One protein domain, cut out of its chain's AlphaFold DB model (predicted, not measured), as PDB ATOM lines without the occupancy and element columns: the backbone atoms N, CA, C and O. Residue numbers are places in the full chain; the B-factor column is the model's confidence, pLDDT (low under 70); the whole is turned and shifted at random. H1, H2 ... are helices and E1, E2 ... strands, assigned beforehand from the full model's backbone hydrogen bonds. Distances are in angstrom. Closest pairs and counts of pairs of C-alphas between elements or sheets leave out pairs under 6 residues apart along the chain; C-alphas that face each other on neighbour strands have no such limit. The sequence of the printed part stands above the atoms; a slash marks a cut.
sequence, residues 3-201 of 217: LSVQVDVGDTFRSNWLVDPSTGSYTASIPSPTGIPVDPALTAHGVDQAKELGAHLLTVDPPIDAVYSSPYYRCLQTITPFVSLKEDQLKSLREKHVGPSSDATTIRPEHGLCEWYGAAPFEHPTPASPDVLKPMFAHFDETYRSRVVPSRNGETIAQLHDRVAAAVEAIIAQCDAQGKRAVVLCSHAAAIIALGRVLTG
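This is residues 3 to 201 of the 217 residues of the protein "Transcription factor tau 55 kDa subunit" of Colletotrichum sidae (UniProt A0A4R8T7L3). A twisted four-stranded parallel sheet is sandwiched between helices, with the long H3 along one face and H5 and H6 over the other, while H2 packs on H3. The small hairpin E2 and E3 lies at one end of the long axis, and residues 92 to 97 stick out at the other. The 199 printed residues include six named helices and six named strands, in the order E1 H1 E2 E3 H2 E4 H3 E5 H4 H5 E6 H6; the class is mixed, and the larger sheet runs E1 E6 E4 E5. The whole is compact, with a radius of gyration of the C-alphas of 16.9 A, yet elongated in outline at 61 by 37 by 29 A.

E1 is residues 3 to 7, from C-alpha 3 at (74.985, 65.378, 73.755). H1 is residues 9 to 12, E2 17 to 19, E3 26 to 28, and H2 44 to 57, 20.2 A long. E4 is residues 66 to 69; H3, residues 73 to 95, is 32.5 A long and begins at C-alpha 73 (60.760, 48.930, 70.386). E5 is residues 103 to 109, 13.7 A; H4 130 to 136; H5 157 to 177, 30.3 A; E6 182 to 187, 16.5 A. H6, residues 189 to 200, is 16.6 A long and ends at C-alpha 200 (84.174, 61.650, 80.382).

In the sheet E1 pairs with E6 (N 4 to O 183, 2.9 A), E6 with E4 (N 186 to O 68, 2.9 A) and E4 with E5 (N 69 to O 108, 3.0 A). E4, H3 and E5 form a strand-helix-strand unit, two parallel neighbour strands joined through a helix, with a right-handed crossover; E5, H4 H5 and E6 form a split one, with E4 between its strands, also right-handed. Helices on both faces make three layers: H3 has a height over the sheet of 8.6 A, and on the opposite face are H5 at 10.5 A and H6 at 9.6 A. H3 has a kink of 35 degrees near residue 80. H2 touches H3, closest at the C-alphas of Gly 54 and Phe 82, 3.7 A, at a steep tilt of 42 degrees, the same way. H5 touches H6 with residues 160 to 168 alone, closest at the C-alphas of His 161 and Ala 194, 5.5 A. H1 touches H2, closest at the C-alphas of Val 9 and Gly 46, 5.7 A. H4 and H3 are close but not clearly touching, closest at the C-alphas of Leu 133 and Tyr 73, 7.8 A. The hairpin E2 and E3 is antiparallel, with N 18 and O 27 at 2.8 A. Every O i to N i+4 pair is within hydrogen-bond range in H2, H5 and H6, but 17 of 19 in H3 and 1 of 3 in H4, where 2 of 4 O i to N i+3 pairs are; H1 is too short for such a pair.

The two C-alphas farthest apart, of Ser 22 and His 97, are 61.4 A apart. The printed part has no cut. The links E3 to H2, E5 to H4 and H4 to H5 are long. The mean pLDDT of the printed part is 88.9; residues 3 to 16 and 96 to 101 are under 70.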
ATOM      1  N   LEU A   3      75.628  66.687  73.712       49.53
ATOM      2  CA  LEU A   3      74.985  65.378  73.755       49.53
ATOM      3  C   LEU A   3      74.017  65.345  74.937       49.53
ATOM      4  O   LEU A   3      74.443  65.438  76.087       49.53
ATOM      5  N   SER A   4      72.730  65.193  74.648       51.03
ATOM      6  CA  SER A   4      71.722  64.855  75.651       51.03
ATOM      7  C   SER A   4      71.497  63.347  75.605       51.03
ATOM      8  O   SER A   4      71.050  62.802  74.596       51.03
ATOM      9  N   VAL A   5      71.846  62.656  76.686       55.69
ATOM     10  CA  VAL A   5      71.735  61.197  76.791       55.69
ATOM     11  C   VAL A   5      70.494  60.848  77.595       55.69
ATOM     12  O   VAL A   5      70.288  61.397  78.676       55.69
ATOM     13  N   GLN A   6      69.669  59.945  77.073       53.72
ATOM     14  CA  GLN A   6      68.424  59.536  77.706       53.72
ATOM     15  C   GLN A   6      68.287  58.025  77.752       53.72
ATOM     16  O   GLN A   6      68.485  57.323  76.759       53.72
ATOM     17  N   VAL A   7      67.907  57.555  78.932       55.09
ATOM     18  CA  VAL A   7      67.571  56.162  79.195       55.09
ATOM     19  C   VAL A   7      66.159  55.935  78.711       55.09
ATOM     20  O   VAL A   7      65.278  56.766  78.936       55.09
ATOM     21  N   ASP A   8      65.950  54.806  78.050       50.62
ATOM     22  CA  ASP A   8      64.643  54.190  78.010       50.62
ATOM     23  C   ASP A   8      64.081  54.183  79.438       50.62
ATOM     24  O   ASP A   8      64.620  53.569  80.358       50.62
ATOM     25  N   VAL A   9      62.979  54.899  79.606       44.09
ATOM     26  CA  VAL A   9      62.283  55.088  80.876       44.09
ATOM     27  C   VAL A   9      61.808  53.738  81.474       44.09
ATOM     28  O   VAL A   9      61.372  53.650  82.620       44.09
ATOM     29  N   GLY A  10      61.923  52.645  80.713       39.78
ATOM     30  CA  GLY A  10      61.509  51.300  81.076       39.78
ATOM     31  C   GLY A  10      62.372  50.513  82.068       39.78
ATOM     32  O   GLY A  10      61.853  49.514  82.553       39.78
ATOM     33  N   ASP A  11      63.614  50.865  82.430       46.84
ATOM     34  CA  ASP A  11      64.413  49.971  83.312       46.84
ATOM     35  C   ASP A  11      63.745  49.681  84.680       46.84
ATOM     36  O   ASP A  11      63.981  48.631  85.272       46.84
ATOM     37  N   THR A  12      62.820  50.537  85.138       42.19
ATOM     38  CA  THR A  12      62.083  50.340  86.406       42.19
ATOM     39  C   THR A  12      60.672  49.737  86.222       42.19
ATOM     40  O   THR A  12      60.068  49.280  87.191       42.19
ATOM     41  N   PHE A  13      60.121  49.689  84.999       45.84
ATOM     42  CA  PHE A  13      58.727  49.278  84.743       45.84
ATOM     43  C   PHE A  13      58.586  48.507  83.419       45.84
ATOM     44  O   PHE A  13      58.050  49.031  82.439       45.84
ATOM     45  N   ARG A  14      59.055  47.252  83.391       53.94
ATOM     46  CA  ARG A  14      58.998  46.340  82.232       53.94
ATOM     47  C   ARG A  14      58.172  45.085  82.506       53.94
ATOM     48  O   ARG A  14      58.090  44.599  83.632       53.94
ATOM     49  N   SER A  15      57.629  44.515  81.433       53.81
ATOM     50  CA  SER A  15      57.244  43.102  81.395       53.81
ATOM     51  C   SER A  15      58.520  42.251  81.374       53.81
ATOM     52  O   SER A  15      59.348  42.421  80.481       53.81
ATOM     53  N   ASN A  16      58.700  41.360  82.352       65.19
ATOM     54  CA  ASN A  16      59.911  40.540  82.469       65.19
ATOM     55  C   ASN A  16      60.002  39.455  81.379       65.19
ATOM     56  O   ASN A  16      58.983  38.926  80.925       65.19
ATOM     57  N   TRP A  17      61.232  39.069  81.032       72.44
ATOM     58  CA  TRP A  17      61.546  37.902  80.203       72.44
ATOM     59  C   TRP A  17      62.458  36.923  80.949       72.44
ATOM     60  O   TRP A  17      63.158  37.288  81.894       72.44
ATOM     61  N   LEU A  18      62.449  35.667  80.513       77.38
ATOM     62  CA  LEU A  18      63.292  34.589  81.025       77.38
ATOM     63  C   LEU A  18      64.192  34.069  79.908       77.38
ATOM     64  O   LEU A  18      63.767  34.007  78.753       77.38
ATOM     65  N   VAL A  19      65.411  33.667  80.268       84.56
ATOM     66  CA  VAL A  19      66.353  32.986  79.375       84.56
ATOM     67  C   VAL A  19      66.675  31.606  79.933       84.56
ATOM     68  O   VAL A  19      66.998  31.467  81.113       84.56
ATOM     69  N   ASP A  20      66.588  30.585  79.088       82.50
ATOM     70  CA  ASP A  20      67.151  29.272  79.387       82.50
ATOM     71  C   ASP A  20      68.657  29.298  79.069       82.50
ATOM     72  O   ASP A  20      69.027  29.417  77.898       82.50
ATOM     73  N   PRO A  21      69.548  29.183  80.071       80.25
ATOM     74  CA  PRO A  21      70.990  29.295  79.858       80.25
ATOM     75  C   PRO A  21      71.588  28.120  79.072       80.25
ATOM     76  O   PRO A  21      72.717  28.227  78.598       80.25
ATOM     77  N   SER A  22      70.869  27.001  78.941       80.94
ATOM     78  CA  SER A  22      71.331  25.825  78.196       80.94
ATOM     79  C   SER A  22      71.009  25.903  76.705       80.94
ATOM     80  O   SER A  22      71.783  25.417  75.883       80.94
ATOM     81  N   THR A  23      69.888  26.535  76.352       84.38
ATOM     82  CA  THR A  23      69.402  26.623  74.967       84.38
ATOM     83  C   THR A  23      69.509  28.023  74.372       84.38
ATOM     84  O   THR A  23      69.422  28.172  73.156       84.38
ATOM     85  N   GLY A  24      69.676  29.055  75.203       83.06
ATOM     86  CA  GLY A  24      69.573  30.454  74.791       83.06
ATOM     87  C   GLY A  24      68.145  30.881  74.448       83.06
ATOM     88  O   GLY A  24      67.950  31.932  73.843       83.06
ATOM     89  N   SER A  25      67.135  30.076  74.794       86.38
ATOM     90  CA  SER A  25      65.743  30.375  74.461       86.38
ATOM     91  C   SER A  25      65.188  31.467  75.368       86.38
ATOM     92  O   SER A  25      65.171  31.325  76.592       86.38
ATOM     93  N   TYR A  26      64.674  32.534  74.756       86.50
ATOM     94  CA  TYR A  26      64.015  33.632  75.456       86.50
ATOM     95  C   TYR A  26      62.501  33.454  75.451       86.50
ATOM     96  O   TYR A  26      61.907  33.110  74.431       86.50
ATOM     97  N   THR A  27      61.858  33.727  76.583       84.88
ATOM     98  CA  THR A  27      60.396  33.683  76.717       84.88
ATOM     99  C   THR A  27      59.893  34.887  77.496       84.88
ATOM    100  O   THR A  27      60.570  35.386  78.393       84.88
ATOM    101  N   ALA A  28      58.698  35.357  77.153       82.94
ATOM    102  CA  ALA A  28      58.011  36.431  77.854       82.94
ATOM    103  C   ALA A  28      56.551  36.025  78.064       82.94
ATOM    104  O   ALA A  28      55.939  35.411  77.190       82.94
ATOM    105  N   SER A  29      55.996  36.354  79.229       80.00
ATOM    106  CA  SER A  29      54.585  36.083  79.540       80.00
ATOM    107  C   SER A  29      53.636  37.026  78.799       80.00
ATOM    108  O   SER A  29      52.487  36.673  78.545       80.00
ATOM    109  N   ILE A  30      54.123  38.215  78.444       81.19
ATOM    110  CA  ILE A  30      53.403  39.220  77.668       81.19
ATOM    111  C   ILE A  30      54.066  39.299  76.288       81.19
ATOM    112  O   ILE A  30      55.262  39.592  76.222       81.19
ATOM    113  N   PRO A  31      53.326  39.047  75.193       85.81
ATOM    114  CA  PRO A  31      53.861  39.178  73.845       85.81
ATOM    115  C   PRO A  31      54.340  40.605  73.570       85.81
ATOM    116  O   PRO A  31      53.639  41.574  73.871       85.81
ATOM    117  N   SER A  32      55.520  40.735  72.972       91.00
ATOM    118  CA  SER A  32      56.009  42.020  72.485       91.00
ATOM    119  C   SER A  32      55.357  42.394  71.151       91.00
ATOM    120  O   SER A  32      55.005  41.508  70.366       91.00
ATOM    121  N   PRO A  33      55.250  43.697  70.833       93.31
ATOM    122  CA  PRO A  33      54.739  44.147  69.538       93.31
ATOM    123  C   PRO A  33      55.546  43.619  68.347       93.31
ATOM    124  O   PRO A  33      54.988  43.384  67.279       93.31
ATOM    125  N   THR A  34      56.851  43.410  68.533       94.50
ATOM    126  CA  THR A  34      57.761  42.883  67.507       94.50
ATOM    127  C   THR A  34      57.805  41.354  67.460       94.50
ATOM    128  O   THR A  34      58.451  40.790  66.579       94.50
ATOM    129  N   GLY A  35      57.154  40.662  68.402       92.69
ATOM    130  CA  GLY A  35      57.239  39.209  68.572       92.69
ATOM    131  C   GLY A  35      58.555  38.716  69.191       92.69
ATOM    132  O   GLY A  35      58.680  37.529  69.485       92.69
ATOM    133  N   ILE A  36      59.528  39.603  69.427       92.19
ATOM    134  CA  ILE A  36      60.806  39.292  70.076       92.19
ATOM    135  C   ILE A  36      60.634  39.364  71.604       92.19
ATOM    136  O   ILE A  36      60.340  40.444  72.118       92.19
ATOM    137  N   PRO A  37      60.840  38.276  72.369       86.88
ATOM    138  CA  PRO A  37      60.504  38.238  73.798       86.88
ATOM    139  C   PRO A  37      61.182  39.310  74.667       86.88
ATOM    140  O   PRO A  37      60.599  39.785  75.635       86.88
ATOM    141  N   VAL A  38      62.404  39.709  74.310       87.00
ATOM    142  CA  VAL A  38      63.219  40.706  75.033       87.00
ATOM    143  C   VAL A  38      63.003  42.142  74.554       87.00
ATOM    144  O   VAL A  38      63.780  43.041  74.880       87.00
ATOM    145  N   ASP A  39      61.971  42.368  73.746       90.06
ATOM    146  CA  ASP A  39      61.643  43.668  73.169       90.06
ATOM    147  C   ASP A  39      60.248  44.161  73.600       90.06
ATOM    148  O   ASP A  39      59.390  44.436  72.757       90.06
ATOM    149  N   PRO A  40      59.953  44.214  74.916       88.94
ATOM    150  CA  PRO A  40      58.635  44.606  75.395       88.94
ATOM    151  C   PRO A  40      58.332  46.078  75.081       88.94
ATOM    152  O   PRO A  40      59.232  46.910  74.962       88.94
ATOM    153  N   ALA A  41      57.042  46.404  75.022       90.00
ATOM    154  CA  ALA A  41      56.578  47.787  75.041       90.00
ATOM    155  C   ALA A  41      56.775  48.430  76.425       90.00
ATOM    156  O   ALA A  41      56.872  47.736  77.443       90.00
ATOM    157  N   LEU A  42      56.765  49.763  76.465       87.62
ATOM    158  CA  LEU A  42      56.660  50.530  77.704       87.62
ATOM    159  C   LEU A  42      55.339  50.221  78.423       87.62
ATOM    160  O   LEU A  42      54.301  49.983  77.801       87.62
ATOM    161  N   THR A  43      55.362  50.293  79.752       86.38
ATOM    162  CA  THR A  43      54.135  50.329  80.561       86.38
ATOM    163  C   THR A  43      53.370  51.637  80.344       86.38
ATOM    164  O   THR A  43      53.918  52.608  79.826       86.38
ATOM    165  N   ALA A  44      52.110  51.701  80.790       86.69
ATOM    166  CA  ALA A  44      51.312  52.931  80.716       86.69
ATOM    167  C   ALA A  44      52.025  54.132  81.367       86.69
ATOM    168  O   ALA A  44      52.086  55.203  80.773       86.69
ATOM    169  N   HIS A  45      52.642  53.924  82.536       84.88
ATOM    170  CA  HIS A  45      53.420  54.967  83.202       84.88
ATOM    171  C   HIS A  45      54.668  55.367  82.401       84.88
ATOM    172  O   HIS A  45      54.914  56.555  82.213       84.88
ATOM    173  N   GLY A  46      55.402  54.395  81.844       85.88
ATOM    174  CA  GLY A  46      56.551  54.679  80.980       85.88
ATOM    175  C   GLY A  46      56.176  55.474  79.723       85.88
ATOM    176  O   GLY A  46      56.935  56.339  79.288       85.88
ATOM    177  N   VAL A  47      54.983  55.245  79.164       91.12
ATOM    178  CA  VAL A  47      54.443  56.047  78.054       91.12
ATOM    179  C   VAL A  47      54.177  57.494  78.480       91.12
ATOM    180  O   VAL A  47      54.453  58.409  77.706       91.12
ATOM    181  N   ASP A  48      53.657  57.727  79.684       90.56
ATOM    182  CA  ASP A  48      53.436  59.089  80.185       90.56
ATOM    183  C   ASP A  48      54.759  59.819  80.437       90.56
ATOM    184  O   ASP A  48      54.932  60.944  79.965       90.56
ATOM    185  N   GLN A  49      55.746  59.143  81.032       89.38
ATOM    186  CA  GLN A  49      57.096  59.690  81.190       89.38
ATOM    187  C   GLN A  49      57.749  60.019  79.834       89.38
ATOM    188  O   GLN A  49      58.393  61.056  79.694       89.38
ATOM    189  N   ALA A  50      57.547  59.195  78.799       92.56
ATOM    190  CA  ALA A  50      58.032  59.483  77.446       92.56
ATOM    191  C   ALA A  50      57.398  60.752  76.838       92.56
ATOM    192  O   ALA A  50      58.069  61.509  76.132       92.56
ATOM    193  N   LYS A  51      56.117  61.030  77.124       95.50
ATOM    194  CA  LYS A  51      55.458  62.278  76.691       95.50
ATOM    195  C   LYS A  51      56.043  63.495  77.403       95.50
ATOM    196  O   LYS A  51      56.328  64.495  76.745       95.50
ATOM    197  N   GLU A  52      56.239  63.409  78.718       94.88
ATOM    198  CA  GLU A  52      56.866  64.473  79.515       94.88
ATOM    199  C   GLU A  52      58.287  64.764  79.024       94.88
ATOM    200  O   GLU A  52      58.654  65.920  78.795       94.88
ATOM    201  N   LEU A  53      59.055  63.703  78.763       91.88
ATOM    202  CA  LEU A  53      60.390  63.776  78.186       91.88
ATOM    203  C   LEU A  53      60.385  64.476  76.825       91.88
ATOM    204  O   LEU A  53      61.203  65.362  76.580       91.88
ATOM    205  N   GLY A  54      59.448  64.105  75.949       94.81
ATOM    206  CA  GLY A  54      59.317  64.711  74.629       94.81
ATOM    207  C   GLY A  54      58.983  66.199  74.682       94.81
ATOM    208  O   GLY A  54      59.579  66.987  73.949       94.81
ATOM    209  N   ALA A  55      58.095  66.601  75.594       96.00
ATOM    210  CA  ALA A  55      57.785  68.009  75.825       96.00
ATOM    211  C   ALA A  55      58.997  68.782  76.371       96.00
ATOM    212  O   ALA A  55      59.264  69.895  75.921       96.00
ATOM    213  N   HIS A  56      59.763  68.188  77.292       95.19
ATOM    214  CA  HIS A  56      60.982  68.796  77.828       95.19
ATOM    215  C   HIS A  56      62.068  68.971  76.757       95.19
ATOM    216  O   HIS A  56      62.672  70.033  76.654       95.19
ATOM    217  N   LEU A  57      62.288  67.969  75.906       94.44
ATOM    218  CA  LEU A  57      63.284  68.040  74.833       94.44
ATOM    219  C   LEU A  57      63.021  69.153  73.809       94.44
ATOM    220  O   LEU A  57      63.952  69.593  73.140       94.44
ATOM    221  N   LEU A  58      61.783  69.634  73.670       94.25
ATOM    222  CA  LEU A  58      61.489  70.791  72.820       94.25
ATOM    223  C   LEU A  58      61.986  72.122  73.389       94.25
ATOM    224  O   LEU A  58      62.057  73.096  72.638       94.25
ATOM    225  N   THR A  59      62.289  72.189  74.687       94.06
ATOM    226  CA  THR A  59      62.646  73.437  75.379       94.06
ATOM    227  C   THR A  59      64.143  73.591  75.626       94.06
ATOM    228  O   THR A  59      64.569  74.652  76.080       94.06
ATOM    229  N   VAL A  60      64.945  72.564  75.329       92.62
ATOM    230  CA  VAL A  60      66.398  72.598  75.536       92.62
ATOM    231  C   VAL A  60      67.081  73.580  74.581       92.62
ATOM    232  O   VAL A  60      66.681  73.729  73.424       92.62
ATOM    233  N   ASP A  61      68.138  74.227  75.072       90.12
ATOM    234  CA  ASP A  61      69.000  75.133  74.313       90.12
ATOM    235  C   ASP A  61      70.455  74.626  74.386       90.12
ATOM    236  O   ASP A  61      70.943  74.361  75.492       90.12
ATOM    237  N   PRO A  62      71.155  74.439  73.249       91.38
ATOM    238  CA  PRO A  62      70.669  74.597  71.878       91.38
ATOM    239  C   PRO A  62      69.600  73.552  71.511       91.38
ATOM    240  O   PRO A  62      69.588  72.456  72.081       91.38
ATOM    241  N   PRO A  63      68.709  73.864  70.550       92.38
ATOM    242  CA  PRO A  63      67.665  72.940  70.126       92.38
ATOM    243  C   PRO A  63      68.271  71.668  69.532       92.38
ATOM    244  O   PRO A  63      69.276  71.719  68.826       92.38
ATOM    245  N   ILE A  64      67.632  70.524  69.783       94.38
ATOM    246  CA  ILE A  64      68.065  69.239  69.224       94.38
ATOM    247  C   ILE A  64      67.984  69.269  67.689       94.38
ATOM    248  O   ILE A  64      66.930  69.559  67.113       94.38
ATOM    249  N   ASP A  65      69.092  68.914  67.038       93.62
ATOM    250  CA  ASP A  65      69.263  68.903  65.583       93.62
ATOM    251  C   ASP A  65      69.164  67.499  64.970       93.62
ATOM    252  O   ASP A  65      68.870  67.371  63.776       93.62
ATOM    253  N   ALA A  66      69.443  66.454  65.756       95.56
ATOM    254  CA  ALA A  66      69.375  65.063  65.319       95.56
ATOM    255  C   ALA A  66      69.014  64.103  66.464       95.56
ATOM    256  O   ALA A  66      69.351  64.325  67.629       95.56
ATOM    257  N   VAL A  67      68.344  63.011  66.098       97.25
ATOM    258  CA  VAL A  67      67.877  61.959  67.007       97.25
ATOM    259  C   VAL A  67      68.493  60.629  66.594       97.25
ATOM    260  O   VAL A  67      68.365  60.224  65.433       97.25
ATOM    261  N   TYR A  68      69.116  59.947  67.552       98.31
ATOM    262  CA  TYR A  68      69.580  58.567  67.424       98.31
ATOM    263  C   TYR A  68      68.959  57.737  68.542       98.31
ATOM    264  O   TYR A  68      68.875  58.177  69.689       98.31
ATOM    265  N   SER A  69      68.513  56.534  68.216       98.06
ATOM    266  CA  SER A  69      67.894  55.633  69.186       98.06
ATOM    267  C   SER A  69      68.353  54.214  68.942       98.06
ATOM    268  O   SER A  69      68.485  53.807  67.791       98.06
ATOM    269  N   SER A  70      68.491  53.426  70.007       98.00
ATOM    270  CA  SER A  70      68.477  51.972  69.863       98.00
ATOM    271  C   SER A  70      67.217  51.539  69.086       98.00
ATOM    272  O   SER A  70      66.145  52.108  69.331       98.00
ATOM    273  N   PRO A  71      67.299  50.540  68.184       97.75
ATOM    274  CA  PRO A  71      66.145  50.075  67.418       97.75
ATOM    275  C   PRO A  71      65.205  49.146  68.200       97.75
ATOM    276  O   PRO A  71      64.207  48.703  67.641       97.75
ATOM    277  N   TYR A  72      65.493  48.831  69.470       96.94
ATOM    278  CA  TYR A  72      64.518  48.148  70.326       96.94
ATOM    279  C   TYR A  72      63.246  48.995  70.458       96.94
ATOM    280  O   TYR A  72      63.316  50.214  70.647       96.94
ATOM    281  N   TYR A  73      62.091  48.332  70.393       96.25
ATOM    282  CA  TYR A  73      60.760  48.930  70.386       96.25
ATOM    283  C   TYR A  73      60.582  49.946  71.513       96.25
ATOM    284  O   TYR A  73      60.103  51.049  71.273       96.25
ATOM    285  N   ARG A  74      61.019  49.606  72.732       93.81
ATOM    286  CA  ARG A  74      60.926  50.495  73.902       93.81
ATOM    287  C   ARG A  74      61.647  51.829  73.711       93.81
ATOM    288  O   ARG A  74      61.035  52.864  73.933       93.81
ATOM    289  N   CYS A  75      62.879  51.831  73.195       96.50
ATOM    290  CA  CYS A  75      63.626  53.068  72.940       96.50
ATOM    291  C   CYS A  75      62.951  53.914  71.850       96.50
ATOM    292  O   CYS A  75      62.803  55.129  71.993       96.50
ATOM    293  N   LEU A  76      62.478  53.265  70.780       97.69
ATOM    294  CA  LEU A  76      61.729  53.942  69.721       97.69
ATOM    295  C   LEU A  76      60.430  54.553  70.266       97.69
ATOM    296  O   LEU A  76      60.122  55.709  69.972       97.69
ATOM    297  N   GLN A  77      59.705  53.825  71.114       96.69
ATOM    298  CA  GLN A  77      58.500  54.308  71.785       96.69
ATOM    299  C   GLN A  77      58.801  55.480  72.728       96.69
ATOM    300  O   GLN A  77      58.023  56.433  72.758       96.69
ATOM    301  N   THR A  78      59.931  55.458  73.443       96.12
ATOM    302  CA  THR A  78      60.369  56.549  74.325       96.12
ATOM    303  C   THR A  78      60.618  57.845  73.563       96.12
ATOM    304  O   THR A  78      60.187  58.905  74.009       96.12
ATOM    305  N   ILE A  79      61.314  57.789  72.423       96.94
ATOM    306  CA  ILE A  79      61.720  59.006  71.705       96.94
ATOM    307  C   ILE A  79      60.650  59.526  70.734       96.94
ATOM    308  O   ILE A  79      60.674  60.695  70.352       96.94
ATOM    309  N   THR A  80      59.681  58.689  70.354       97.31
ATOM    310  CA  THR A  80      58.620  59.048  69.394       97.31
ATOM    311  C   THR A  80      57.844  60.319  69.777       97.31
ATOM    312  O   THR A  80      57.701  61.177  68.903       97.31
ATOM    313  N   PRO A  81      57.398  60.529  71.038       97.19
ATOM    314  CA  PRO A  81      56.694  61.753  71.420       97.19
ATOM    315  C   PRO A  81      57.471  63.035  71.102       97.19
ATOM    316  O   PRO A  81      56.884  63.988  70.596       97.19
ATOM    317  N   PHE A  82      58.789  63.056  71.335       96.94
ATOM    318  CA  PHE A  82      59.631  64.206  70.990       96.94
ATOM    319  C   PHE A  82      59.579  64.509  69.490       96.94
ATOM    320  O   PHE A  82      59.344  65.646  69.083       96.94
ATOM    321  N   VAL A  83      59.790  63.482  68.670       96.81
ATOM    322  CA  VAL A  83      59.914  63.618  67.217       96.81
ATOM    323  C   VAL A  83      58.595  64.054  66.583       96.81
ATOM    324  O   VAL A  83      58.596  64.938  65.726       96.81
ATOM    325  N   SER A  84      57.466  63.513  67.052       96.88
ATOM    326  CA  SER A  84      56.135  63.933  66.600       96.88
ATOM    327  C   SER A  84      55.830  65.382  66.993       96.88
ATOM    328  O   SER A  84      55.436  66.176  66.142       96.88
ATOM    329  N   LEU A  85      56.110  65.776  68.241       96.12
ATOM    330  CA  LEU A  85      55.935  67.166  68.681       96.12
ATOM    331  C   LEU A  85      56.839  68.136  67.900       96.12
ATOM    332  O   LEU A  85      56.429  69.255  67.581       96.12
ATOM    333  N   LYS A  86      58.068  67.718  67.567       94.75
ATOM    334  CA  LYS A  86      58.990  68.508  66.742       94.75
ATOM    335  C   LYS A  86      58.466  68.678  65.321       94.75
ATOM    336  O   LYS A  86      58.543  69.780  64.780       94.75
ATOM    337  N   GLU A  87      57.922  67.620  64.726       94.50
ATOM    338  CA  GLU A  87      57.311  67.682  63.400       94.50
ATOM    339  C   GLU A  87      56.118  68.648  63.376       94.50
ATOM    340  O   GLU A  87      56.052  69.516  62.500       94.50
ATOM    341  N   ASP A  88      55.226  68.571  64.364       93.25
ATOM    342  CA  ASP A  88      54.072  69.469  64.484       93.25
ATOM    343  C   ASP A  88      54.496  70.932  64.686       93.25
ATOM    344  O   ASP A  88      53.965  71.839  64.034       93.25
ATOM    345  N   GLN A  89      55.518  71.174  65.517       90.81
ATOM    346  CA  GLN A  89      56.115  72.502  65.683       90.81
ATOM    347  C   GLN A  89      56.600  73.051  64.333       90.81
ATOM    348  O   GLN A  89      56.264  74.184  63.980       90.81
ATOM    349  N   LEU A  90      57.340  72.261  63.548       88.44
ATOM    350  CA  LEU A  90      57.852  72.690  62.243       88.44
ATOM    351  C   LEU A  90      56.740  72.910  61.213       88.44
ATOM    352  O   LEU A  90      56.812  73.885  60.463       88.44
ATOM    353  N   LYS A  91      55.703  72.063  61.178       88.38
ATOM    354  CA  LYS A  91      54.526  72.263  60.310       88.38
ATOM    355  C   LYS A  91      53.855  73.608  60.610       88.38
ATOM    356  O   LYS A  91      53.677  74.412  59.697       88.38
ATOM    357  N   SER A  92      53.622  73.912  61.890       85.19
ATOM    358  CA  SER A  92      53.003  75.180  62.314       85.19
ATOM    359  C   SER A  92      53.843  76.424  61.980       85.19
ATOM    360  O   SER A  92      53.301  77.509  61.762       85.19
ATOM    361  N   LEU A  93      55.173  76.290  61.948       82.06
ATOM    362  CA  LEU A  93      56.102  77.372  61.607       82.06
ATOM    363  C   LEU A  93      56.194  77.590  60.089       82.06
ATOM    364  O   LEU A  93      56.209  78.736  59.632       82.06
ATOM    365  N   ARG A  94      56.162  76.509  59.298       78.69
ATOM    366  CA  ARG A  94      56.120  76.566  57.826       78.69
ATOM    367  C   ARG A  94      54.862  77.255  57.313       78.69
ATOM    368  O   ARG A  94      54.961  78.101  56.430       78.69
ATOM    369  N   GLU A  95      53.704  76.969  57.905       74.06
ATOM    370  CA  GLU A  95      52.448  77.682  57.612       74.06
ATOM    371  C   GLU A  95      52.567  79.194  57.878       74.06
ATOM    372  O   GLU A  95      51.983  80.017  57.172       74.06
ATOM    373  N   LYS A  96      53.405  79.575  58.847       69.69
ATOM    374  CA  LYS A  96      53.715  80.968  59.198       69.69
ATOM    375  C   LYS A  96      54.872  81.568  58.383       69.69
ATOM    376  O   LYS A  96      55.295  82.676  58.693       69.69
ATOM    377  N   HIS A  97      55.360  80.884  57.340       59.91
ATOM    378  CA  HIS A  97      56.482  81.296  56.475       59.91
ATOM    379  C   HIS A  97      57.810  81.540  57.214       59.91
ATOM    380  O   HIS A  97      58.672  82.279  56.739       59.91
ATOM    381  N   VAL A  98      58.003  80.904  58.372       56.12
ATOM    382  CA  VAL A  98      59.234  81.017  59.157       56.12
ATOM    383  C   VAL A  98      59.836  79.629  59.336       56.12
ATOM    384  O   VAL A  98      59.205  78.743  59.894       56.12
ATOM    385  N   GLY A  99      61.094  79.452  58.938       54.03
ATOM    386  CA  GLY A  99      61.977  78.518  59.635       54.03
ATOM    387  C   GLY A  99      62.702  77.463  58.785       54.03
ATOM    388  O   GLY A  99      62.196  77.017  57.753       54.03
ATOM    389  N   PRO A 100      63.906  77.055  59.232       54.09
ATOM    390  CA  PRO A 100      64.729  76.034  58.589       54.09
ATOM    391  C   PRO A 100      64.152  74.615  58.744       54.09
ATOM    392  O   PRO A 100      63.342  74.335  59.628       54.09
ATOM    393  N   SER A 101      64.604  73.697  57.887       61.84
ATOM    394  CA  SER A 101      64.405  72.253  58.066       61.84
ATOM    395  C   SER A 101      65.262  71.750  59.235       61.84
ATOM    396  O   SER A 101      66.421  72.142  59.344       61.84
ATOM    397  N   SER A 102      64.715  70.891  60.098       71.94
ATOM    398  CA  SER A 102      65.454  70.229  61.183       71.94
ATOM    399  C   SER A 102      65.360  68.719  61.002       71.94
ATOM    400  O   SER A 102      64.272  68.197  60.777       71.94
ATOM    401  N   ASP A 103      66.487  68.019  61.143       82.25
ATOM    402  CA  ASP A 103      66.557  66.559  60.986       82.25
ATOM    403  C   ASP A 103      66.232  65.815  62.296       82.25
ATOM    404  O   ASP A 103      66.476  64.611  62.421       82.25
ATOM    405  N   ALA A 104      65.692  66.540  63.283       88.69
ATOM    406  CA  ALA A 104      65.163  66.001  64.531       88.69
ATOM    407  C   ALA A 104      63.717  65.477  64.392       88.69
ATOM    408  O   ALA A 104      63.115  65.084  65.385       88.69
ATOM    409  N   THR A 105      63.161  65.447  63.172       94.38
ATOM    410  CA  THR A 105      61.881  64.787  62.835       94.38
ATOM    411  C   THR A 105      62.048  63.337  62.371       94.38
ATOM    412  O   THR A 105      61.085  62.702  61.934       94.38
ATOM    413  N   THR A 106      63.271  62.811  62.430       96.50
ATOM    414  CA  THR A 106      63.620  61.469  61.967       96.50
ATOM    415  C   THR A 106      64.467  60.763  63.021       96.50
ATOM    416  O   THR A 106      65.409  61.347  63.557       96.50
ATOM    417  N   ILE A 107      64.146  59.500  63.299       98.06
ATOM    418  CA  ILE A 107      64.845  58.647  64.264       98.06
ATOM    419  C   ILE A 107      65.847  57.780  63.507       98.06
ATOM    420  O   ILE A 107      65.447  56.925  62.718       98.06
ATOM    421  N   ARG A 108      67.142  57.970  63.775       98.25
ATOM    422  CA  ARG A 108      68.215  57.121  63.239       98.25
ATOM    423  C   ARG A 108      68.373  55.878  64.133       98.25
ATOM    424  O   ARG A 108      68.764  56.044  65.293       98.25
ATOM    425  N   PRO A 109      68.045  54.662  63.654       98.19
ATOM    426  CA  PRO A 109      68.176  53.427  64.430       98.19
ATOM    427  C   PRO A 109      69.645  53.025  64.606       98.19
ATOM    428  O   PRO A 109      70.226  52.327  63.776       98.19
ATOM    429  N   GLU A 110      70.261  53.471  65.695       98.38
ATOM    430  CA  GLU A 110      71.667  53.239  66.000       98.38
ATOM    431  C   GLU A 110      71.869  51.950  66.810       98.38
ATOM    432  O   GLU A 110      71.679  51.910  68.027       98.38
ATOM    433  N   HIS A 111      72.314  50.894  66.135       98.19
ATOM    434  CA  HIS A 111      72.662  49.609  66.739       98.19
ATOM    435  C   HIS A 111      73.842  49.690  67.715       98.19
ATOM    436  O   HIS A 111      73.904  48.905  68.658       98.19
ATOM    437  N   GLY A 112      74.752  50.653  67.563       97.94
ATOM    438  CA  GLY A 112      75.802  50.917  68.545       97.94
ATOM    439  C   GLY A 112      75.269  51.321  69.924       97.94
ATOM    440  O   GLY A 112      75.979  51.152  70.911       97.94
ATOM    441  N   LEU A 113      74.007  51.760  70.008       97.12
ATOM    442  CA  LEU A 113      73.291  52.097  71.244       97.12
ATOM    443  C   LEU A 113      72.378  50.962  71.746       97.12
ATOM    444  O   LEU A 113      71.571  51.188  72.648       97.12
ATOM    445  N   CYS A 114      72.457  49.761  71.166       96.81
ATOM    446  CA  CYS A 114      71.672  48.605  71.603       96.81
ATOM    447  C   CYS A 114      71.977  48.177  73.041       96.81
ATOM    448  O   CYS A 114      73.047  48.468  73.587       96.81
ATOM    449  N   GLU A 115      71.026  47.408  73.578       94.06
ATOM    450  CA  GLU A 115      71.111  46.720  74.862       94.06
ATOM    451  C   GLU A 115      72.406  45.915  74.985       94.06
ATOM    452  O   GLU A 115      72.965  45.439  73.989       94.06
ATOM    453  N   TRP A 116      72.879  45.761  76.218       95.00
ATOM    454  CA  TRP A 116      73.998  44.884  76.516       95.00
ATOM    455  C   TRP A 116      73.510  43.492  76.914       95.00
ATOM    456  O   TRP A 116      72.810  43.316  77.910       95.00
ATOM    457  N   TYR A 117      73.952  42.486  76.165       94.31
ATOM    458  CA  TYR A 117      73.908  41.098  76.607       94.31
ATOM    459  C   TYR A 117      75.317  40.638  76.965       94.31
ATOM    460  O   TYR A 117      76.251  40.822  76.181       94.31
ATOM    461  N   GLY A 118      75.466  40.030  78.142       93.19
ATOM    462  CA  GLY A 118      76.726  39.422  78.558       93.19
ATOM    463  C   GLY A 118      77.104  38.246  77.658       93.19
ATOM    464  O   GLY A 118      76.231  37.510  77.214       93.19
ATOM    465  N   ALA A 119      78.403  38.072  77.407       94.69
ATOM    466  CA  ALA A 119      78.918  37.033  76.517       94.69
ATOM    467  C   ALA A 119      78.374  35.622  76.837       94.69
ATOM    468  O   ALA A 119      78.424  35.171  77.984       94.69
ATOM    469  N   ALA A 120      77.910  34.912  75.806       91.94
ATOM    470  CA  ALA A 120      77.278  33.602  75.907       91.94
ATOM    471  C   ALA A 120      77.667  32.667  74.740       91.94
ATOM    472  O   ALA A 120      77.972  33.124  73.635       91.94
ATOM    473  N   PRO A 121      77.617  31.332  74.931       92.06
ATOM    474  CA  PRO A 121      77.872  30.357  73.863       92.06
ATOM    475  C   PRO A 121      76.710  30.233  72.858       92.06
ATOM    476  O   PRO A 121      76.764  29.404  71.954       92.06
ATOM    477  N   PHE A 122      75.661  31.037  73.019       91.88
ATOM    478  CA  PHE A 122      74.500  31.125  72.141       91.88
ATOM    479  C   PHE A 122      74.296  32.573  71.698       91.88
ATOM    480  O   PHE A 122      74.933  33.493  72.209       91.88
ATOM    481  N   GLU A 123      73.419  32.769  70.723       94.75
ATOM    482  CA  GLU A 123      73.136  34.090  70.182       94.75
ATOM    483  C   GLU A 123      71.978  34.755  70.921       94.75
ATOM    484  O   GLU A 123      70.966  34.125  71.228       94.75
ATOM    485  N   HIS A 124      72.115  36.050  71.179       94.75
ATOM    486  CA  HIS A 124      71.074  36.866  71.776       94.75
ATOM    487  C   HIS A 124      70.115  37.418  70.717       94.75
ATOM    488  O   HIS A 124      70.486  37.565  69.546       94.75
ATOM    489  N   PRO A 125      68.886  37.784  71.117       92.69
ATOM    490  CA  PRO A 125      67.936  38.393  70.207       92.69
ATOM    491  C   PRO A 125      68.417  39.776  69.773       92.69
ATOM    492  O   PRO A 125      68.842  40.592  70.591       92.69
ATOM    493  N   THR A 126      68.284  40.064  68.485       94.88
ATOM    494  CA  THR A 126      68.543  41.386  67.908       94.88
ATOM    495  C   THR A 126      67.245  42.186  67.795       94.88
ATOM    496  O   THR A 126      66.173  41.583  67.805       94.88
ATOM    497  N   PRO A 127      67.308  43.521  67.639       96.12
ATOM    498  CA  PRO A 127      66.141  44.323  67.278       96.12
ATOM    499  C   PRO A 127      65.421  43.789  66.034       96.12
ATOM    500  O   PRO A 127      66.035  43.135  65.184       96.12
ATOM    501  N   ALA A 128      64.129  44.100  65.919       97.00
ATOM    502  CA  ALA A 128      63.344  43.756  64.739       97.00
ATOM    503  C   ALA A 128      63.892  44.429  63.468       97.00
ATOM    504  O   ALA A 128      64.580  45.450  63.525       97.00
ATOM    505  N   SER A 129      63.588  43.849  62.305       96.62
ATOM    506  CA  SER A 129      64.036  44.397  61.025       96.62
ATOM    507  C   SER A 129      63.357  45.739  60.707       96.62
ATOM    508  O   SER A 129      62.257  46.011  61.201       96.62
ATOM    509  N   PRO A 130      63.957  46.567  59.830       96.81
ATOM    510  CA  PRO A 130      63.330  47.798  59.349       96.81
ATOM    511  C   PRO A 130      61.910  47.599  58.802       96.81
ATOM    512  O   PRO A 130      61.033  48.387  59.137       96.81
ATOM    513  N   ASP A 131      61.651  46.515  58.061       96.75
ATOM    514  CA  ASP A 131      60.319  46.211  57.510       96.75
ATOM    515  C   ASP A 131      59.250  45.997  58.595       96.75
ATOM    516  O   ASP A 131      58.067  46.248  58.368       96.75
ATOM    517  N   VAL A 132      59.659  45.549  59.787       97.25
ATOM    518  CA  VAL A 132      58.774  45.396  60.951       97.25
ATOM    519  C   VAL A 132      58.622  46.721  61.698       97.25
ATOM    520  O   VAL A 132      57.517  47.068  62.113       97.25
ATOM    521  N   LEU A 133      59.710  47.478  61.869       97.75
ATOM    522  CA  LEU A 133      59.724  48.697  62.686       97.75
ATOM    523  C   LEU A 133      59.144  49.920  61.969       97.75
ATOM    524  O   LEU A 133      58.474  50.733  62.604       97.75
ATOM    525  N   LYS A 134      59.354  50.063  60.658       97.38
ATOM    526  CA  LYS A 134      58.903  51.228  59.884       97.38
ATOM    527  C   LYS A 134      57.378  51.417  59.906       97.38
ATOM    528  O   LYS A 134      56.945  52.550  60.123       97.38
ATOM    529  N   PRO A 135      56.544  50.365  59.763       97.81
ATOM    530  CA  PRO A 135      55.094  50.495  59.926       97.81
ATOM    531  C   PRO A 135      54.660  50.861  61.353       97.81
ATOM    532  O   PRO A 135      53.604  51.462  61.529       97.81
ATOM    533  N   MET A 136      55.453  50.503  62.370       97.56
ATOM    534  CA  MET A 136      55.163  50.807  63.779       97.56
ATOM    535  C   MET A 136      55.585  52.230  64.170       97.56
ATOM    536  O   MET A 136      54.945  52.851  65.016       97.56
ATOM    537  N   PHE A 137      56.641  52.756  63.545       97.81
ATOM    538  CA  PHE A 137      57.230  54.056  63.852       97.81
ATOM    539  C   PHE A 137      57.471  54.851  62.563       97.81
ATOM    540  O   PHE A 137      58.509  54.721  61.915       97.81
ATOM    541  N   ALA A 138      56.537  55.736  62.207       96.50
ATOM    542  CA  ALA A 138      56.589  56.495  60.951       96.50
ATOM    543  C   ALA A 138      57.899  57.293  60.763       96.50
ATOM    544  O   ALA A 138      58.423  57.380  59.648       96.50
ATOM    545  N   HIS A 139      58.462  57.813  61.858       97.06
ATOM    546  CA  HIS A 139      59.704  58.591  61.868       97.06
ATOM    547  C   HIS A 139      60.989  57.747  61.796       97.06
ATOM    548  O   HIS A 139      62.077  58.317  61.778       97.06
ATOM    549  N   PHE A 140      60.893  56.416  61.769       97.94
ATOM    550  CA  PHE A 140      62.045  55.521  61.665       97.94
ATOM    551  C   PHE A 140      62.765  55.691  60.321       97.94
ATOM    552  O   PHE A 140      62.133  55.637  59.260       97.94
ATOM    553  N   ASP A 141      64.081  55.886  60.355       97.50
ATOM    554  CA  ASP A 141      64.924  55.948  59.161       97.50
ATOM    555  C   ASP A 141      65.434  54.560  58.765       97.50
ATOM    556  O   ASP A 141      66.427  54.063  59.295       97.50
ATOM    557  N   GLU A 142      64.779  53.942  57.786       96.38
ATOM    558  CA  GLU A 142      65.195  52.648  57.233       96.38
ATOM    559  C   GLU A 142      66.447  52.729  56.344       96.38
ATOM    560  O   GLU A 142      67.012  51.697  55.968       96.38
ATOM    561  N   THR A 143      66.901  53.936  56.001       96.25
ATOM    562  CA  THR A 143      68.090  54.168  55.167       96.25
ATOM    563  C   THR A 143      69.357  54.343  55.997       96.25
ATOM    564  O   THR A 143      70.453  54.090  55.496       96.25
ATOM    565  N   TYR A 144      69.216  54.692  57.279       97.12
ATOM    566  CA  TYR A 144      70.337  54.818  58.201       97.12
ATOM    567  C   TYR A 144      71.084  53.490  58.368       97.12
ATOM    568  O   TYR A 144      70.490  52.407  58.407       97.12
ATOM    569  N   ARG A 145      72.413  53.559  58.465       96.88
ATOM    570  CA  ARG A 145      73.281  52.396  58.673       96.88
ATOM    571  C   ARG A 145      74.254  52.697  59.800       96.88
ATOM    572  O   ARG A 145      75.100  53.576  59.669       96.88
ATOM    573  N   SER A 146      74.145  51.936  60.881       97.75
ATOM    574  CA  SER A 146      75.103  51.976  61.981       97.75
ATOM    575  C   SER A 146      76.505  51.591  61.534       97.75
ATOM    576  O   SER A 146      76.685  50.637  60.775       97.75
ATOM    577  N   ARG A 147      77.510  52.282  62.078       96.44
ATOM    578  CA  ARG A 147      78.920  51.918  61.877       96.44
ATOM    579  C   ARG A 147      79.299  50.644  62.628       96.44
ATOM    580  O   ARG A 147      80.133  49.879  62.153       96.44
ATOM    581  N   VAL A 148      78.712  50.441  63.804       96.75
ATOM    582  CA  VAL A 148      78.983  49.295  64.673       96.75
ATOM    583  C   VAL A 148      77.680  48.640  65.105       96.75
ATOM    584  O   VAL A 148      76.661  49.301  65.291       96.75
ATOM    585  N   VAL A 149      77.722  47.324  65.260       96.81
ATOM    586  CA  VAL A 149      76.607  46.503  65.736       96.81
ATOM    587  C   VAL A 149      77.115  45.612  66.873       96.81
ATOM    588  O   VAL A 149      78.284  45.220  66.837       96.81
ATOM    589  N   PRO A 150      76.289  45.304  67.888       96.62
ATOM    590  CA  PRO A 150      76.697  44.428  68.980       96.62
ATOM    591  C   PRO A 150      76.995  43.014  68.481       96.62
ATOM    592  O   PRO A 150      76.390  42.528  67.520       96.62
ATOM    593  N   SER A 151      77.913  42.339  69.171       96.56
ATOM    594  CA  SER A 151      78.170  40.911  68.967       96.56
ATOM    595  C   SER A 151      76.896  40.096  69.200       96.56
ATOM    596  O   SER A 151      76.219  40.254  70.216       96.56
ATOM    597  N   ARG A 152      76.589  39.169  68.285       96.31
ATOM    598  CA  ARG A 152      75.423  38.279  68.426       96.31
ATOM    599  C   ARG A 152      75.545  37.339  69.618       96.31
ATOM    600  O   ARG A 152      74.532  37.010  70.210       96.31
ATOM    601  N   ASN A 153      76.759  36.969  70.008       96.69
ATOM    602  CA  ASN A 153      77.035  36.134  71.180       96.69
ATOM    603  C   ASN A 153      77.256  36.953  72.460       96.69
ATOM    604  O   ASN A 153      77.797  36.438  73.432       96.69
ATOM    605  N   GLY A 154      76.896  38.236  72.446       96.25
ATOM    606  CA  GLY A 154      77.051  39.116  73.592       96.25
ATOM    607  C   GLY A 154      78.479  39.621  73.735       96.25
ATOM    608  O   GLY A 154      79.363  39.343  72.916       96.25
ATOM    609  N   GLU A 155      78.682  40.425  74.767       97.75
ATOM    610  CA  GLU A 155      79.875  41.238  74.958       97.75
ATOM    611  C   GLU A 155      80.348  41.134  76.407       97.75
ATOM    612  O   GLU A 155      79.557  41.101  77.352       97.75
ATOM    613  N   THR A 156      81.660  41.128  76.606       95.94
ATOM    614  CA  THR A 156      82.249  41.499  77.896       95.94
ATOM    615  C   THR A 156      82.006  42.983  78.174       95.94
ATOM    616  O   THR A 156      81.723  43.762  77.265       95.94
ATOM    617  N   ILE A 157      82.178  43.409  79.427       92.94
ATOM    618  CA  ILE A 157      82.057  44.828  79.795       92.94
ATOM    619  C   ILE A 157      83.045  45.693  78.997       92.94
ATOM    620  O   ILE A 157      82.674  46.771  78.545       92.94
ATOM    621  N   ALA A 158      84.280  45.229  78.775       92.75
ATOM    622  CA  ALA A 158      85.255  45.960  77.962       92.75
ATOM    623  C   ALA A 158      84.760  46.142  76.516       92.75
ATOM    624  O   ALA A 158      84.735  47.258  76.010       92.75
ATOM    625  N   GLN A 159      84.248  45.071  75.901       96.44
ATOM    626  CA  GLN A 159      83.688  45.122  74.547       96.44
ATOM    627  C   GLN A 159      82.460  46.038  74.441       96.44
ATOM    628  O   GLN A 159      82.305  46.717  73.429       96.44
ATOM    629  N   LEU A 160      81.615  46.108  75.480       96.19
ATOM    630  CA  LEU A 160      80.522  47.083  75.548       96.19
ATOM    631  C   LEU A 160      81.056  48.521  75.472       96.19
ATOM    632  O   LEU A 160      80.540  49.321  74.693       96.19
ATOM    633  N   HIS A 161      82.087  48.854  76.256       95.38
ATOM    634  CA  HIS A 161      82.683  50.195  76.229       95.38
ATOM    635  C   HIS A 161      83.323  50.491  74.869       95.38
ATOM    636  O   HIS A 161      83.084  51.568  74.325       95.38
ATOM    637  N   ASP A 162      84.047  49.534  74.282       96.25
ATOM    638  CA  ASP A 162      84.649  49.680  72.951       96.25
ATOM    639  C   ASP A 162      83.584  49.933  71.873       96.25
ATOM    640  O   ASP A 162      83.728  50.840  71.047       96.25
ATOM    641  N   ARG A 163      82.475  49.178  71.898       98.00
ATOM    642  CA  ARG A 163      81.346  49.384  70.981       98.00
ATOM    643  C   ARG A 163      80.742  50.771  71.152       98.00
ATOM    644  O   ARG A 163      80.526  51.458  70.155       98.00
ATOM    645  N   VAL A 164      80.440  51.172  72.387       97.12
ATOM    646  CA  VAL A 164      79.819  52.475  72.663       97.12
ATOM    647  C   VAL A 164      80.758  53.613  72.258       97.12
ATOM    648  O   VAL A 164      80.303  54.564  71.627       97.12
ATOM    649  N   ALA A 165      82.062  53.492  72.513       96.56
ATOM    650  CA  ALA A 165      83.068  54.449  72.056       96.56
ATOM    651  C   ALA A 165      83.071  54.596  70.533       96.56
ATOM    652  O   ALA A 165      82.908  55.706  70.025       96.56
ATOM    653  N   ALA A 166      83.157  53.484  69.801       97.94
ATOM    654  CA  ALA A 166      83.157  53.500  68.341       97.94
ATOM    655  C   ALA A 166      81.839  54.037  67.749       97.94
ATOM    656  O   ALA A 166      81.852  54.742  66.736       97.94
ATOM    657  N   ALA A 167      80.696  53.728  68.373       97.94
ATOM    658  CA  ALA A 167      79.390  54.241  67.965       97.94
ATOM    659  C   ALA A 167      79.320  55.762  68.114       97.94
ATOM    660  O   ALA A 167      78.946  56.474  67.184       97.94
ATOM    661  N   VAL A 168      79.713  56.271  69.278       96.44
ATOM    662  CA  VAL A 168      79.616  57.694  69.610       96.44
ATOM    663  C   VAL A 168      80.614  58.511  68.809       96.44
ATOM    664  O   VAL A 168      80.249  59.574  68.316       96.44
ATOM    665  N   GLU A 169      81.827  58.003  68.591       96.81
ATOM    666  CA  GLU A 169      82.796  58.608  67.675       96.81
ATOM    667  C   GLU A 169      82.203  58.764  66.265       96.81
ATOM    668  O   GLU A 169      82.314  59.828  65.654       96.81
ATOM    669  N   ALA A 170      81.510  57.738  65.758       97.75
ATOM    670  CA  ALA A 170      80.850  57.793  64.455       97.75
ATOM    671  C   ALA A 170      79.721  58.830  64.409       97.75
ATOM    672  O   ALA A 170      79.628  59.592  63.444       97.75
ATOM    673  N   ILE A 171      78.888  58.880  65.453       97.00
ATOM    674  CA  ILE A 171      77.807  59.864  65.581       97.00
ATOM    675  C   ILE A 171      78.384  61.280  65.620       97.00
ATOM    676  O   ILE A 171      77.895  62.140  64.890       97.00
ATOM    677  N   ILE A 172      79.425  61.521  66.427       96.19
ATOM    678  CA  ILE A 172      80.118  62.815  66.518       96.19
ATOM    679  C   ILE A 172      80.633  63.222  65.138       96.19
ATOM    680  O   ILE A 172      80.272  64.290  64.650       96.19
ATOM    681  N   ALA A 173      81.394  62.350  64.472       96.81
ATOM    682  CA  ALA A 173      81.964  62.641  63.159       96.81
ATOM    683  C   ALA A 173      80.884  62.957  62.110       96.81
ATOM    684  O   ALA A 173      81.029  63.899  61.329       96.81
ATOM    685  N   GLN A 174      79.777  62.206  62.108       95.81
ATOM    686  CA  GLN A 174      78.645  62.469  61.220       95.81
ATOM    687  C   GLN A 174      77.981  63.817  61.529       95.81
ATOM    688  O   GLN A 174      77.652  64.570  60.612       95.81
ATOM    689  N   CYS A 175      77.779  64.129  62.807       94.94
ATOM    690  CA  CYS A 175      77.156  65.375  63.238       94.94
ATOM    691  C   CYS A 175      78.022  66.588  62.899       94.94
ATOM    692  O   CYS A 175      77.496  67.560  62.357       94.94
ATOM    693  N   ASP A 176      79.332  66.506  63.124       95.38
ATOM    694  CA  ASP A 176      80.284  67.559  62.769       95.38
ATOM    695  C   ASP A 176      80.300  67.802  61.253       95.38
ATOM    696  O   ASP A 176      80.196  68.947  60.808       95.38
ATOM    697  N   ALA A 177      80.320  66.735  60.444       96.12
ATOM    698  CA  ALA A 177      80.254  66.834  58.983       96.12
ATOM    699  C   ALA A 177      78.939  67.460  58.474       96.12
ATOM    700  O   ALA A 177      78.915  68.085  57.414       96.12
ATOM    701  N   GLN A 178      77.847  67.305  59.226       93.31
ATOM    702  CA  GLN A 178      76.520  67.841  58.905       93.31
ATOM    703  C   GLN A 178      76.211  69.173  59.614       93.31
ATOM    704  O   GLN A 178      75.098  69.689  59.484       93.31
ATOM    705  N   GLY A 179      77.156  69.725  60.384       93.00
ATOM    706  CA  GLY A 179      76.975  70.965  61.143       93.00
ATOM    707  C   GLY A 179      75.931  70.884  62.266       93.00
ATOM    708  O   GLY A 179      75.359  71.909  62.640       93.00
ATOM    709  N   LYS A 180      75.649  69.686  62.794       92.75
ATOM    710  CA  LYS A 180      74.697  69.457  63.893       92.75
ATOM    711  C   LYS A 180      75.345  69.818  65.223       92.75
ATOM    712  O   LYS A 180      76.479  69.437  65.504       92.75
ATOM    713  N   ARG A 181      74.629  70.562  66.064       90.62
ATOM    714  CA  ARG A 181      75.164  71.119  67.309       90.62
ATOM    715  C   ARG A 181      74.625  70.431  68.545       90.62
ATOM    716  O   ARG A 181      75.387  70.338  69.505       90.62
ATOM    717  N   ALA A 182      73.387  69.954  68.530       93.69
ATOM    718  CA  ALA A 182      72.822  69.165  69.619       93.69
ATOM    719  C   ALA A 182      72.159  67.883  69.128       93.69
ATOM    720  O   ALA A 182      71.428  67.882  68.139       93.69
ATOM    721  N   VAL A 183      72.391  66.790  69.850       95.00
ATOM    722  CA  VAL A 183      71.796  65.485  69.549       95.00
ATOM    723  C   VAL A 183      71.206  64.853  70.793       95.00
ATOM    724  O   VAL A 183      71.720  65.042  71.897       95.00
ATOM    725  N   VAL A 184      70.146  64.073  70.596       95.62
ATOM    726  CA  VAL A 184      69.593  63.202  71.633       95.62
ATOM    727  C   VAL A 184      69.877  61.743  71.298       95.62
ATOM    728  O   VAL A 184      69.667  61.308  70.160       95.62
ATOM    729  N   LEU A 185      70.374  61.008  72.293       97.06
ATOM    730  CA  LEU A 185      70.640  59.574  72.216       97.06
ATOM    731  C   LEU A 185      69.677  58.837  73.153       97.06
ATOM    732  O   LEU A 185      69.731  59.056  74.362       97.06
ATOM    733  N   CYS A 186      68.825  57.965  72.610       96.62
ATOM    734  CA  CYS A 186      67.930  57.106  73.391       96.62
ATOM    735  C   CYS A 186      68.458  55.663  73.423       96.62
ATOM    736  O   CYS A 186      68.659  55.043  72.376       96.62
ATOM    737  N   SER A 187      68.730  55.129  74.614       95.69
ATOM    738  CA  SER A 187      69.415  53.837  74.783       95.69
ATOM    739  C   SER A 187      69.018  53.146  76.101       95.69
ATOM    740  O   SER A 187      68.028  53.522  76.720       95.69
ATOM    741  N   HIS A 188      69.749  52.114  76.521       92.00
ATOM    742  CA  HIS A 188      69.478  51.276  77.702       92.00
ATOM    743  C   HIS A 188      70.450  51.616  78.838       92.00
ATOM    744  O   HIS A 188      71.513  52.185  78.569       92.00
ATOM    745  N   ALA A 189      70.143  51.259  80.091       88.31
ATOM    746  CA  ALA A 189      70.978  51.651  81.233       88.31
ATOM    747  C   ALA A 189      72.458  51.279  81.077       88.31
ATOM    748  O   ALA A 189      73.317  52.146  81.232       88.31
ATOM    749  N   ALA A 190      72.773  50.028  80.718       91.06
ATOM    750  CA  ALA A 190      74.162  49.579  80.582       91.06
ATOM    751  C   ALA A 190      74.934  50.386  79.523       91.06
ATOM    752  O   ALA A 190      76.054  50.837  79.769       91.06
ATOM    753  N   ALA A 191      74.313  50.626  78.366       93.62
ATOM    754  CA  ALA A 191      74.904  51.416  77.291       93.62
ATOM    755  C   ALA A 191      75.074  52.895  77.679       93.62
ATOM    756  O   ALA A 191      76.051  53.519  77.278       93.62
ATOM    757  N   ILE A 192      74.178  53.453  78.497       91.06
ATOM    758  CA  ILE A 192      74.251  54.849  78.957       91.06
ATOM    759  C   ILE A 192      75.308  55.054  80.031       91.06
ATOM    760  O   ILE A 192      76.012  56.061  80.009       91.06
ATOM    761  N   ILE A 193      75.458  54.096  80.940       89.62
ATOM    762  CA  ILE A 193      76.549  54.108  81.917       89.62
ATOM    763  C   ILE A 193      77.889  54.022  81.177       89.62
ATOM    764  O   ILE A 193      78.769  54.854  81.399       89.62
ATOM    765  N   ALA A 194      78.022  53.084  80.230       92.50
ATOM    766  CA  ALA A 194      79.212  52.978  79.386       92.50
ATOM    767  C   ALA A 194      79.468  54.271  78.593       92.50
ATOM    768  O   ALA A 194      80.600  54.743  78.529       92.50
ATOM    769  N   LEU A 195      78.418  54.890  78.050       92.81
ATOM    770  CA  LEU A 195      78.490  56.164  77.337       92.81
ATOM    771  C   LEU A 195      78.997  57.304  78.225       92.81
ATOM    772  O   LEU A 195      79.849  58.077  77.792       92.81
ATOM    773  N   GLY A 196      78.510  57.397  79.465       90.94
ATOM    774  CA  GLY A 196      78.992  58.369  80.446       90.94
ATOM    775  C   GLY A 196      80.493  58.227  80.697       90.94
ATOM    776  O   GLY A 196      81.233  59.212  80.640       90.94
ATOM    777  N   ARG A 197      80.967  56.991  80.881       91.75
ATOM    778  CA  ARG A 197      82.393  56.681  81.080       91.75
ATOM    779  C   ARG A 197      83.234  57.021  79.851       91.75
ATOM    780  O   ARG A 197      84.249  57.700  79.970       91.75
ATOM    781  N   VAL A 198      82.771  56.631  78.663       92.31
ATOM    782  CA  VAL A 198      83.422  56.931  77.375       92.31
ATOM    783  C   VAL A 198      83.558  58.438  77.153       92.31
ATOM    784  O   VAL A 198      84.640  58.911  76.819       92.31
ATOM    785  N   LEU A 199      82.483  59.206  77.350       89.25
ATOM    786  CA  LEU A 199      82.478  60.649  77.081       89.25
ATOM    787  C   LEU A 199      83.297  61.455  78.092       89.25
ATOM    788  O   LEU A 199      83.815  62.516  77.751       89.25
ATOM    789  N   THR A 200      83.397  60.978  79.331       89.00
ATOM    790  CA  THR A 200      84.174  61.650  80.382       89.00
ATOM    791  C   THR A 200      85.631  61.198  80.427       89.00
ATOM    792  O   THR A 200      86.462  61.896  81.004       89.00
ATOM    793  N   GLY A 201      85.953  60.038  79.845       87.44
ATOM    794  CA  GLY A 201      87.249  59.379  80.009       87.44
ATOM    795  C   GLY A 201      87.490  58.854  81.430       87.44
ATOM    796  O   GLY A 201      88.617  58.486  81.758       87.44
TER     797      GLY A 201